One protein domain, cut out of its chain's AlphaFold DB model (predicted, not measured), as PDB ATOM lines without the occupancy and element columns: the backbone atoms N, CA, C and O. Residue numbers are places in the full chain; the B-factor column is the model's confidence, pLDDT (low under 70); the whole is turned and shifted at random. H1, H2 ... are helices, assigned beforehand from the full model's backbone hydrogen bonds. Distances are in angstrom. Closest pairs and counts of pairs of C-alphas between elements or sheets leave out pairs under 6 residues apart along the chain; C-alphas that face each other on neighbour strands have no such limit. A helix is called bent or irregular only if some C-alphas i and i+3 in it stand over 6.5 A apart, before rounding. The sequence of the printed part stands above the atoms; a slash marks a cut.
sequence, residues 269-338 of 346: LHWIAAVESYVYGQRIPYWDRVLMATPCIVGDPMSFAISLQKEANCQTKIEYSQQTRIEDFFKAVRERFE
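AT A GLANCE: This is residues 269 to 338 of the 346 residues of an uncharacterized protein of Chara braunii (UniProt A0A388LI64). Five short helices make a small cluster, with H2 and H5 in its middle and H1 and H3 on opposite sides. H4 covers the end where H2 begins, while H1 is set loosely beside H2 and H5. The printed part has 70 residues with five named helices, H1 to H5 in order, and no named strand; the class is all helix. It is compact, with a radius of gyration of the C-alphas of 11.3 A and spans of 31 by 25 by 18 A.

HOW THE PARTS SIT: H1, residues 269 to 281, is close to but not clearly touching H5, residues 326 to 337, with the C-alphas of Ile 272 and Phe 330 closest at 6.8 A; they run opposite ways at a shallow tilt of 16 degrees. H2, residues 286 to 296, touches H5 at residues 326 to 329 alone; the closest C-alphas, of Val 290 and Ile 326, are 5.4 A apart. H3, residues 300 to 311, touches H5 with residues 301 to 305 alone, at a steep tilt of 54 degrees, and the C-alphas of Pro 301 and Val 333 are closest at 7.3 A. H4, residues 317 to 323, touches H2, with the C-alphas of Trp 287 and Gln 322 closest at 4.6 A. H4 and H5 meet only through their link. H1 is apart from H3 and H4. The packing is mostly crossed, only just: 1 of the 3 touching pairs is at a shallow tilt. Each O i to N i+4 pair is within hydrogen-bond range in H1, H3, H4 and H5; in H2 it is 3 of 7, with 4 of 8 O i to N i+3 pairs.

IN THESE COORDINATES: H1 begins at C-alpha 269 (0.195, 27.843, 15.737) and is 18.2 A long. H2 is 17.1 A long and irregular, with C-alphas 287 and 290 7.4 A apart. H3 is 16.6 A long and H4 9.9 A. H5, 16.2 A long, ends at C-alpha 337 (1.602, 35.980, 20.728).

THE WHOLE: The two C-alphas farthest apart, of Gly 281 and Asn 313, are 31.0 A apart. The four links are tight and the printed part has no cut. The mean pLDDT of the printed part is 89.7, and no printed residue is under 70.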
ATOM      1  N   LEU A 269      -0.334  29.005  16.456       88.69
ATOM      2  CA  LEU A 269       0.195  27.843  15.737       88.69
ATOM      3  C   LEU A 269      -0.812  27.270  14.735       88.69
ATOM      4  O   LEU A 269      -0.438  26.950  13.611       88.69
ATOM      5  N   HIS A 270      -2.088  27.179  15.118       87.25
ATOM      6  CA  HIS A 270      -3.143  26.711  14.214       87.25
ATOM      7  C   HIS A 270      -3.340  27.678  13.045       87.25
ATOM      8  O   HIS A 270      -3.528  27.244  11.910       87.25
ATOM      9  N   TRP A 271      -3.249  28.984  13.310       90.00
ATOM     10  CA  TRP A 271      -3.281  29.996  12.259       90.00
ATOM     11  C   TRP A 271      -2.086  29.868  11.302       90.00
ATOM     12  O   TRP A 271      -2.298  29.798  10.093       90.00
ATOM     13  N   ILE A 272      -0.856  29.755  11.822       91.50
ATOM     14  CA  ILE A 272       0.353  29.558  11.002       91.50
ATOM     15  C   ILE A 272       0.199  28.322  10.106       91.50
ATOM     16  O   ILE A 272       0.348  28.435   8.893       91.50
ATOM     17  N   ALA A 273      -0.191  27.177  10.671       90.12
ATOM     18  CA  ALA A 273      -0.353  25.934   9.914       90.12
ATOM     19  C   ALA A 273      -1.421  26.044   8.808       90.12
ATOM     20  O   ALA A 273      -1.243  25.513   7.706       90.12
ATOM     21  N   ALA A 274      -2.523  26.757   9.071       89.12
ATOM     22  CA  ALA A 274      -3.560  27.014   8.074       89.12
ATOM     23  C   ALA A 274      -3.041  27.894   6.924       89.12
ATOM     24  O   ALA A 274      -3.293  27.595   5.754       89.12
ATOM     25  N   VAL A 275      -2.280  28.945   7.245       89.00
ATOM     26  CA  VAL A 275      -1.678  29.835   6.244       89.00
ATOM     27  C   VAL A 275      -0.610  29.097   5.431       89.00
ATOM     28  O   VAL A 275      -0.631  29.191   4.208       89.00
ATOM     29  N   GLU A 276       0.268  28.308   6.056       90.31
ATOM     30  CA  GLU A 276       1.285  27.495   5.366       90.31
ATOM     31  C   GLU A 276       0.655  26.498   4.389       90.31
ATOM     32  O   GLU A 276       1.051  26.427   3.222       90.31
ATOM     33  N   SER A 277      -0.379  25.783   4.842       87.94
ATOM     34  CA  SER A 277      -1.117  24.826   4.011       87.94
ATOM     35  C   SER A 277      -1.764  25.511   2.806       87.94
ATOM     36  O   SER A 277      -1.717  24.991   1.689       87.94
ATOM     37  N   TYR A 278      -2.331  26.704   3.006       86.81
ATOM     38  CA  TYR A 278      -2.944  27.473   1.926       86.81
ATOM     39  C   TYR A 278      -1.906  28.025   0.943       86.81
ATOM     40  O   TYR A 278      -2.086  27.900  -0.266       86.81
ATOM     41  N   VAL A 279      -0.812  28.610   1.440       88.12
ATOM     42  CA  VAL A 279       0.293  29.117   0.610       88.12
ATOM     43  C   VAL A 279       0.847  28.011  -0.286       88.12
ATOM     44  O   VAL A 279       1.069  28.241  -1.478       88.12
ATOM     45  N   TYR A 280       1.042  26.813   0.274       86.94
ATOM     46  CA  TYR A 280       1.506  25.648  -0.473       86.94
ATOM     47  C   TYR A 280       0.472  25.193  -1.514       86.94
ATOM     48  O   TYR A 280       0.813  25.027  -2.686       86.94
ATOM     49  N   GLY A 281      -0.799  25.060  -1.118       83.94
ATOM     50  CA  GLY A 281      -1.881  24.621  -2.005       83.94
ATOM     51  C   GLY A 281      -2.145  25.570  -3.179       83.94
ATOM     52  O   GLY A 281      -2.373  25.113  -4.295       83.94
ATOM     53  N   GLN A 282      -2.061  26.883  -2.951       83.50
ATOM     54  CA  GLN A 282      -2.276  27.912  -3.977       83.50
ATOM     55  C   GLN A 282      -1.012  28.265  -4.775       83.50
ATOM     56  O   GLN A 282      -1.065  29.131  -5.644       83.50
ATOM     57  N   ARG A 283       0.129  27.616  -4.491       85.38
ATOM     58  CA  ARG A 283       1.430  27.880  -5.135       85.38
ATOM     59  C   ARG A 283       1.826  29.362  -5.127       85.38
ATOM     60  O   ARG A 283       2.349  29.883  -6.110       85.38
ATOM     61  N   ILE A 284       1.604  30.040  -4.001       87.31
ATOM     62  CA  ILE A 284       1.916  31.468  -3.871       87.31
ATOM     63  C   ILE A 284       3.444  31.660  -3.896       87.31
ATOM     64  O   ILE A 284       4.159  30.991  -3.126       87.31
ATOM     65  N   PRO A 285       3.965  32.553  -4.761       89.06
ATOM     66  CA  PRO A 285       5.399  32.785  -4.889       89.06
ATOM     67  C   PRO A 285       5.983  33.350  -3.595       89.06
ATOM     68  O   PRO A 285       5.291  34.036  -2.846       89.06
ATOM     69  N   TYR A 286       7.258  33.054  -3.313       86.62
ATOM     70  CA  TYR A 286       7.840  33.274  -1.982       86.62
ATOM     71  C   TYR A 286       7.764  34.734  -1.507       86.62
ATOM     72  O   TYR A 286       7.521  34.966  -0.324       86.62
ATOM     73  N   TRP A 287       7.909  35.691  -2.426       88.25
ATOM     74  CA  TRP A 287       7.915  37.132  -2.159       88.25
ATOM     75  C   TRP A 287       6.532  37.726  -1.850       88.25
ATOM     76  O   TRP A 287       6.465  38.830  -1.319       88.25
ATOM     77  N   ASP A 288       5.433  37.004  -2.105       90.19
ATOM     78  CA  ASP A 288       4.059  37.479  -1.844       90.19
ATOM     79  C   ASP A 288       3.394  36.785  -0.645       90.19
ATOM     80  O   ASP A 288       2.243  37.060  -0.296       90.19
ATOM     81  N   ARG A 289       4.104  35.872   0.023       92.06
ATOM     82  CA  ARG A 289       3.528  35.052   1.098       92.06
ATOM     83  C   ARG A 289       3.184  35.870   2.348       92.06
ATOM     84  O   ARG A 289       2.117  35.679   2.925       92.06
ATOM     85  N   VAL A 290       4.040  36.812   2.750       91.62
ATOM     86  CA  VAL A 290       3.782  37.710   3.898       91.62
ATOM     87  C   VAL A 290       2.664  38.705   3.575       91.62
ATOM     88  O   VAL A 290       1.814  38.999   4.427       91.62
ATOM     89  N   LEU A 291       2.630  39.189   2.332       91.69
ATOM     90  CA  LEU A 291       1.553  40.029   1.826       91.69
ATOM     91  C   LEU A 291       0.208  39.295   1.860       91.69
ATOM     92  O   LEU A 291      -0.784  39.885   2.277       91.69
ATOM     93  N   MET A 292       0.180  38.011   1.503       90.25
ATOM     94  CA  MET A 292      -1.013  37.173   1.621       90.25
ATOM     95  C   MET A 292      -1.421  36.929   3.081       90.25
ATOM     96  O   MET A 292      -2.614  36.910   3.379       90.25
ATOM     97  N   ALA A 293      -0.466  36.715   3.991       89.00
ATOM     98  CA  ALA A 293      -0.770  36.369   5.383       89.00
ATOM     99  C   ALA A 293      -1.302  37.576   6.174       89.00
ATOM    100  O   ALA A 293      -2.092  37.431   7.105       89.00
ATOM    101  N   THR A 294      -0.880  38.782   5.789       87.62
ATOM    102  CA  THR A 294      -1.223  40.041   6.456       87.62
ATOM    103  C   THR A 294      -2.736  40.294   6.589       87.62
ATOM    104  O   THR A 294      -3.165  40.623   7.695       87.62
ATOM    105  N   PRO A 295      -3.563  40.207   5.524       85.62
ATOM    106  CA  PRO A 295      -5.002  40.464   5.610       85.62
ATOM    107  C   PRO A 295      -5.736  39.489   6.532       85.62
ATOM    108  O   PRO A 295      -6.873  39.738   6.923       85.62
ATOM    109  N   CYS A 296      -5.088  38.378   6.879       87.50
ATOM    110  CA  CYS A 296      -5.599  37.370   7.791       87.50
ATOM    111  C   CYS A 296      -5.249  37.671   9.249       87.50
ATOM    112  O   CYS A 296      -5.497  36.835  10.109       87.50
ATOM    113  N   ILE A 297      -4.688  38.841   9.544       89.19
ATOM    114  CA  ILE A 297      -4.397  39.298  10.895       89.19
ATOM    115  C   ILE A 297      -5.212  40.559  11.180       89.19
ATOM    116  O   ILE A 297      -5.280  41.474  10.360       89.19
ATOM    117  N   VAL A 298      -5.817  40.626  12.363       87.75
ATOM    118  CA  VAL A 298      -6.673  41.742  12.785       87.75
ATOM    119  C   VAL A 298      -6.348  42.125  14.228       87.75
ATOM    120  O   VAL A 298      -5.992  41.268  15.022       87.75
ATOM    121  N   GLY A 299      -6.497  43.401  14.591       88.12
ATOM    122  CA  GLY A 299      -6.317  43.869  15.972       88.12
ATOM    123  C   GLY A 299      -4.849  44.027  16.376       88.12
ATOM    124  O   GLY A 299      -4.031  44.521  15.594       88.12
ATOM    125  N   ASP A 300      -4.509  43.618  17.598       88.81
ATOM    126  CA  ASP A 300      -3.165  43.781  18.172       88.81
ATOM    127  C   ASP A 300      -2.049  43.134  17.331       88.81
ATOM    128  O   ASP A 300      -1.029  43.794  17.099       88.81
ATOM    129  N   PRO A 301      -2.213  41.914  16.775       90.06
ATOM    130  CA  PRO A 301      -1.188  41.343  15.909       90.06
ATOM    131  C   PRO A 301      -1.035  42.077  14.567       90.06
ATOM    132  O   PRO A 301       0.055  42.076  13.997       90.06
ATOM    133  N   MET A 302      -2.061  42.794  14.085       91.62
ATOM    134  CA  MET A 302      -1.923  43.643  12.889       91.62
ATOM    135  C   MET A 302      -1.106  44.899  13.207       91.62
ATOM    136  O   MET A 302      -0.242  45.290  12.421       91.62
ATOM    137  N   SER A 303      -1.328  45.496  14.380       91.69
ATOM    138  CA  SER A 303      -0.511  46.612  14.875       91.69
ATOM    139  C   SER A 303       0.958  46.202  15.026       91.69
ATOM    140  O   SER A 303       1.853  46.942  14.619       91.69
ATOM    141  N   PHE A 304       1.212  44.983  15.515       92.44
ATOM    142  CA  PHE A 304       2.555  44.406  15.567       92.44
ATOM    143  C   PHE A 304       3.160  44.196  14.169       92.44
ATOM    144  O   PHE A 304       4.288  44.618  13.923       92.44
ATOM    145  N   ALA A 305       2.408  43.644  13.214       91.06
ATOM    146  CA  ALA A 305       2.884  43.489  11.838       91.06
ATOM    147  C   ALA A 305       3.240  44.836  11.173       91.06
ATOM    148  O   ALA A 305       4.195  44.912  10.406       91.06
ATOM    149  N   ILE A 306       2.501  45.911  11.479       91.75
ATOM    150  CA  ILE A 306       2.842  47.275  11.036       91.75
ATOM    151  C   ILE A 306       4.128  47.769  11.718       91.75
ATOM    152  O   ILE A 306       4.922  48.458  11.084       91.75
ATOM    153  N   SER A 307       4.357  47.429  12.990       93.31
ATOM    154  CA  SER A 307       5.605  47.795  13.675       93.31
ATOM    155  C   SER A 307       6.832  47.106  13.071       93.31
ATOM    156  O   SER A 307       7.813  47.792  12.809       93.31
ATOM    157  N   LEU A 308       6.735  45.814  12.728       92.44
ATOM    158  CA  LEU A 308       7.806  45.081  12.038       92.44
ATOM    159  C   LEU A 308       8.134  45.701  10.674       92.44
ATOM    160  O   LEU A 308       9.297  45.873  10.329       92.44
ATOM    161  N   GLN A 309       7.104  46.108   9.924       92.62
ATOM    162  CA  GLN A 309       7.282  46.814   8.655       92.62
ATOM    163  C   GLN A 309       8.075  48.123   8.836       92.62
ATOM    164  O   GLN A 309       8.958  48.429   8.036       92.62
ATOM    165  N   LYS A 310       7.757  48.899   9.880       92.25
ATOM    166  CA  LYS A 310       8.450  50.162  10.178       92.25
ATOM    167  C   LYS A 310       9.890  49.936  10.637       92.25
ATOM    168  O   LYS A 310      10.757  50.716  10.265       92.25
ATOM    169  N   GLU A 311      10.142  48.890  11.417       92.38
ATOM    170  CA  GLU A 311      11.486  48.512  11.870       92.38
ATOM    171  C   GLU A 311      12.380  48.071  10.705       92.38
ATOM    172  O   GLU A 311      13.545  48.454  10.639       92.38
ATOM    173  N   ALA A 312      11.806  47.371   9.723       91.00
ATOM    174  CA  ALA A 312      12.470  47.035   8.465       91.00
ATOM    175  C   ALA A 312      12.639  48.237   7.508       91.00
ATOM    176  O   ALA A 312      13.136  48.075   6.397       91.00
ATOM    177  N   ASN A 313      12.233  49.445   7.921       92.06
ATOM    178  CA  ASN A 313      12.298  50.675   7.130       92.06
ATOM    179  C   ASN A 313      11.529  50.598   5.790       92.06
ATOM    180  O   ASN A 313      11.872  51.295   4.835       92.06
ATOM    181  N   CYS A 314      10.473  49.774   5.718       91.06
ATOM    182  CA  CYS A 314       9.641  49.607   4.525       91.06
ATOM    183  C   CYS A 314       8.423  50.544   4.545       91.06
ATOM    184  O   CYS A 314       7.666  50.603   5.523       91.06
ATOM    185  N   GLN A 315       8.147  51.222   3.429       88.19
ATOM    186  CA  GLN A 315       7.003  52.140   3.322       88.19
ATOM    187  C   GLN A 315       5.686  51.408   3.052       88.19
ATOM    188  O   GLN A 315       4.617  51.850   3.482       88.19
ATOM    189  N   THR A 316       5.755  50.261   2.374       90.44
ATOM    190  CA  THR A 316       4.581  49.452   2.028       90.44
ATOM    191  C   THR A 316       4.730  48.008   2.491       90.44
ATOM    192  O   THR A 316       5.832  47.495   2.683       90.44
ATOM    193  N   LYS A 317       3.598  47.310   2.628       86.88
ATOM    194  CA  LYS A 317       3.606  45.873   2.928       86.88
ATOM    195  C   LYS A 317       4.129  45.006   1.787       86.88
ATOM    196  O   LYS A 317       4.586  43.900   2.046       86.88
ATOM    197  N   ILE A 318       4.078  45.508   0.554       88.75
ATOM    198  CA  ILE A 318       4.640  44.832  -0.619       88.75
ATOM    199  C   ILE A 318       6.164  44.787  -0.488       88.75
ATOM    200  O   ILE A 318       6.753  43.714  -0.550       88.75
ATOM    201  N   GLU A 319       6.782  45.935  -0.209       91.31
ATOM    202  CA  GLU A 319       8.230  46.053   0.001       91.31
ATOM    203  C   GLU A 319       8.710  45.167   1.162       91.31
ATOM    204  O   GLU A 319       9.663  44.406   1.017       91.31
ATOM    205  N   TYR A 320       7.978  45.176   2.278       91.62
ATOM    206  CA  TYR A 320       8.274  44.308   3.419       91.62
ATOM    207  C   TYR A 320       8.158  42.815   3.088       91.62
ATOM    208  O   TYR A 320       8.991  42.023   3.527       91.62
ATOM    209  N   SER A 321       7.160  42.421   2.290       91.50
ATOM    210  CA  SER A 321       6.963  41.029   1.862       91.50
ATOM    211  C   SER A 321       8.073  40.534   0.931       91.50
ATOM    212  O   SER A 321       8.442  39.365   0.988       91.50
ATOM    213  N   GLN A 322       8.640  41.414   0.105       90.31
ATOM    214  CA  GLN A 322       9.766  41.071  -0.769       90.31
ATOM    215  C   GLN A 322      11.076  40.878   0.009       90.31
ATOM    216  O   GLN A 322      11.916  40.082  -0.403       90.31
ATOM    217  N   GLN A 323      11.247  41.591   1.125       89.25
ATOM    218  CA  GLN A 323      12.462  41.540   1.946       89.25
ATOM    219  C   GLN A 323      12.399  40.489   3.064       89.25
ATOM    220  O   GLN A 323      13.436  39.989   3.495       89.25
ATOM    221  N   THR A 324      11.198  40.140   3.529       90.69
ATOM    222  CA  THR A 324      10.998  39.267   4.692       90.69
ATOM    223  C   THR A 324      10.459  37.913   4.270       90.69
ATOM    224  O   THR A 324       9.410  37.814   3.630       90.69
ATOM    225  N   ARG A 325      11.134  36.841   4.689       92.19
ATOM    226  CA  ARG A 325      10.629  35.489   4.462       92.19
ATOM    227  C   ARG A 325       9.434  35.204   5.371       92.19
ATOM    228  O   ARG A 325       9.371  35.670   6.508       92.19
ATOM    229  N   ILE A 326       8.487  34.400   4.889       92.75
ATOM    230  CA  ILE A 326       7.293  34.065   5.675       92.75
ATOM    231  C   ILE A 326       7.640  33.317   6.968       92.75
ATOM    232  O   ILE A 326       6.967  33.503   7.978       92.75
ATOM    233  N   GLU A 327       8.724  32.539   6.964       92.62
ATOM    234  CA  GLU A 327       9.198  31.822   8.146       92.62
ATOM    235  C   GLU A 327       9.653  32.791   9.255       92.62
ATOM    236  O   GLU A 327       9.297  32.611  10.422       92.62
ATOM    237  N   ASP A 328      10.365  33.861   8.887       93.38
ATOM    238  CA  ASP A 328      10.824  34.897   9.821       93.38
ATOM    239  C   ASP A 328       9.646  35.714  10.362       93.38
ATOM    240  O   ASP A 328       9.561  35.995  11.561       93.38
ATOM    241  N   PHE A 329       8.679  36.022   9.495       92.31
ATOM    242  CA  PHE A 329       7.438  36.681   9.893       92.31
ATOM    243  C   PHE A 329       6.642  35.841  10.902       92.31
ATOM    244  O   PHE A 329       6.225  36.348  11.946       92.31
ATOM    245  N   PHE A 330       6.465  34.543  10.641       92.81
ATOM    246  CA  PHE A 330       5.777  33.643  11.565       92.81
ATOM    247  C   PHE A 330       6.514  33.457  12.877       92.81
ATOM    248  O   PHE A 330       5.863  33.386  13.921       92.81
ATOM    249  N   LYS A 331       7.847  33.414  12.852       92.62
ATOM    250  CA  LYS A 331       8.651  33.376  14.070       92.62
ATOM    251  C   LYS A 331       8.396  34.609  14.937       92.62
ATOM    252  O   LYS A 331       8.075  34.451  16.112       92.62
ATOM    253  N   ALA A 332       8.439  35.810  14.358       92.00
ATOM    254  CA  ALA A 332       8.187  37.052  15.089       92.00
ATOM    255  C   ALA A 332       6.765  37.109  15.678       92.00
ATOM    256  O   ALA A 332       6.572  37.500  16.832       92.00
ATOM    257  N   VAL A 333       5.753  36.687  14.908       90.25
ATOM    258  CA  VAL A 333       4.359  36.634  15.381       90.25
ATOM    259  C   VAL A 333       4.192  35.588  16.487       90.25
ATOM    260  O   VAL A 333       3.549  35.863  17.500       90.25
ATOM    261  N   ARG A 334       4.808  34.411  16.347       90.31
ATOM    262  CA  ARG A 334       4.790  33.360  17.370       90.31
ATOM    263  C   ARG A 334       5.442  33.835  18.665       90.31
ATOM    264  O   ARG A 334       4.809  33.765  19.706       90.31
ATOM    265  N   GLU A 335       6.650  34.386  18.617       89.94
ATOM    266  CA  GLU A 335       7.363  34.850  19.818       89.94
ATOM    267  C   GLU A 335       6.588  35.912  20.608       89.94
ATOM    268  O   GLU A 335       6.706  35.985  21.835       89.94
ATOM    269  N   ARG A 336       5.784  36.723  19.912       86.69
ATOM    270  CA  ARG A 336       4.988  37.789  20.520       86.69
ATOM    271  C   ARG A 336       3.647  37.318  21.084       86.69
ATOM    272  O   ARG A 336       3.211  37.876  22.090       86.69
ATOM    273  N   PHE A 337       2.992  36.356  20.434       86.06
ATOM    274  CA  PHE A 337       1.602  35.980  20.728       86.06
ATOM    275  C   PHE A 337       1.409  34.527  21.189       86.06
ATOM    276  O   PHE A 337       0.299  34.138  21.549       86.06
ATOM    277  N   GLU A 338       2.461  33.711  21.205       81.06
ATOM    278  CA  GLU A 338       2.428  32.390  21.823       81.06
ATOM    279  C   GLU A 338       2.458  32.537  23.350       81.06
ATOM    280  O   GLU A 338       3.443  32.980  23.947       81.06
TER     281      GLU A 338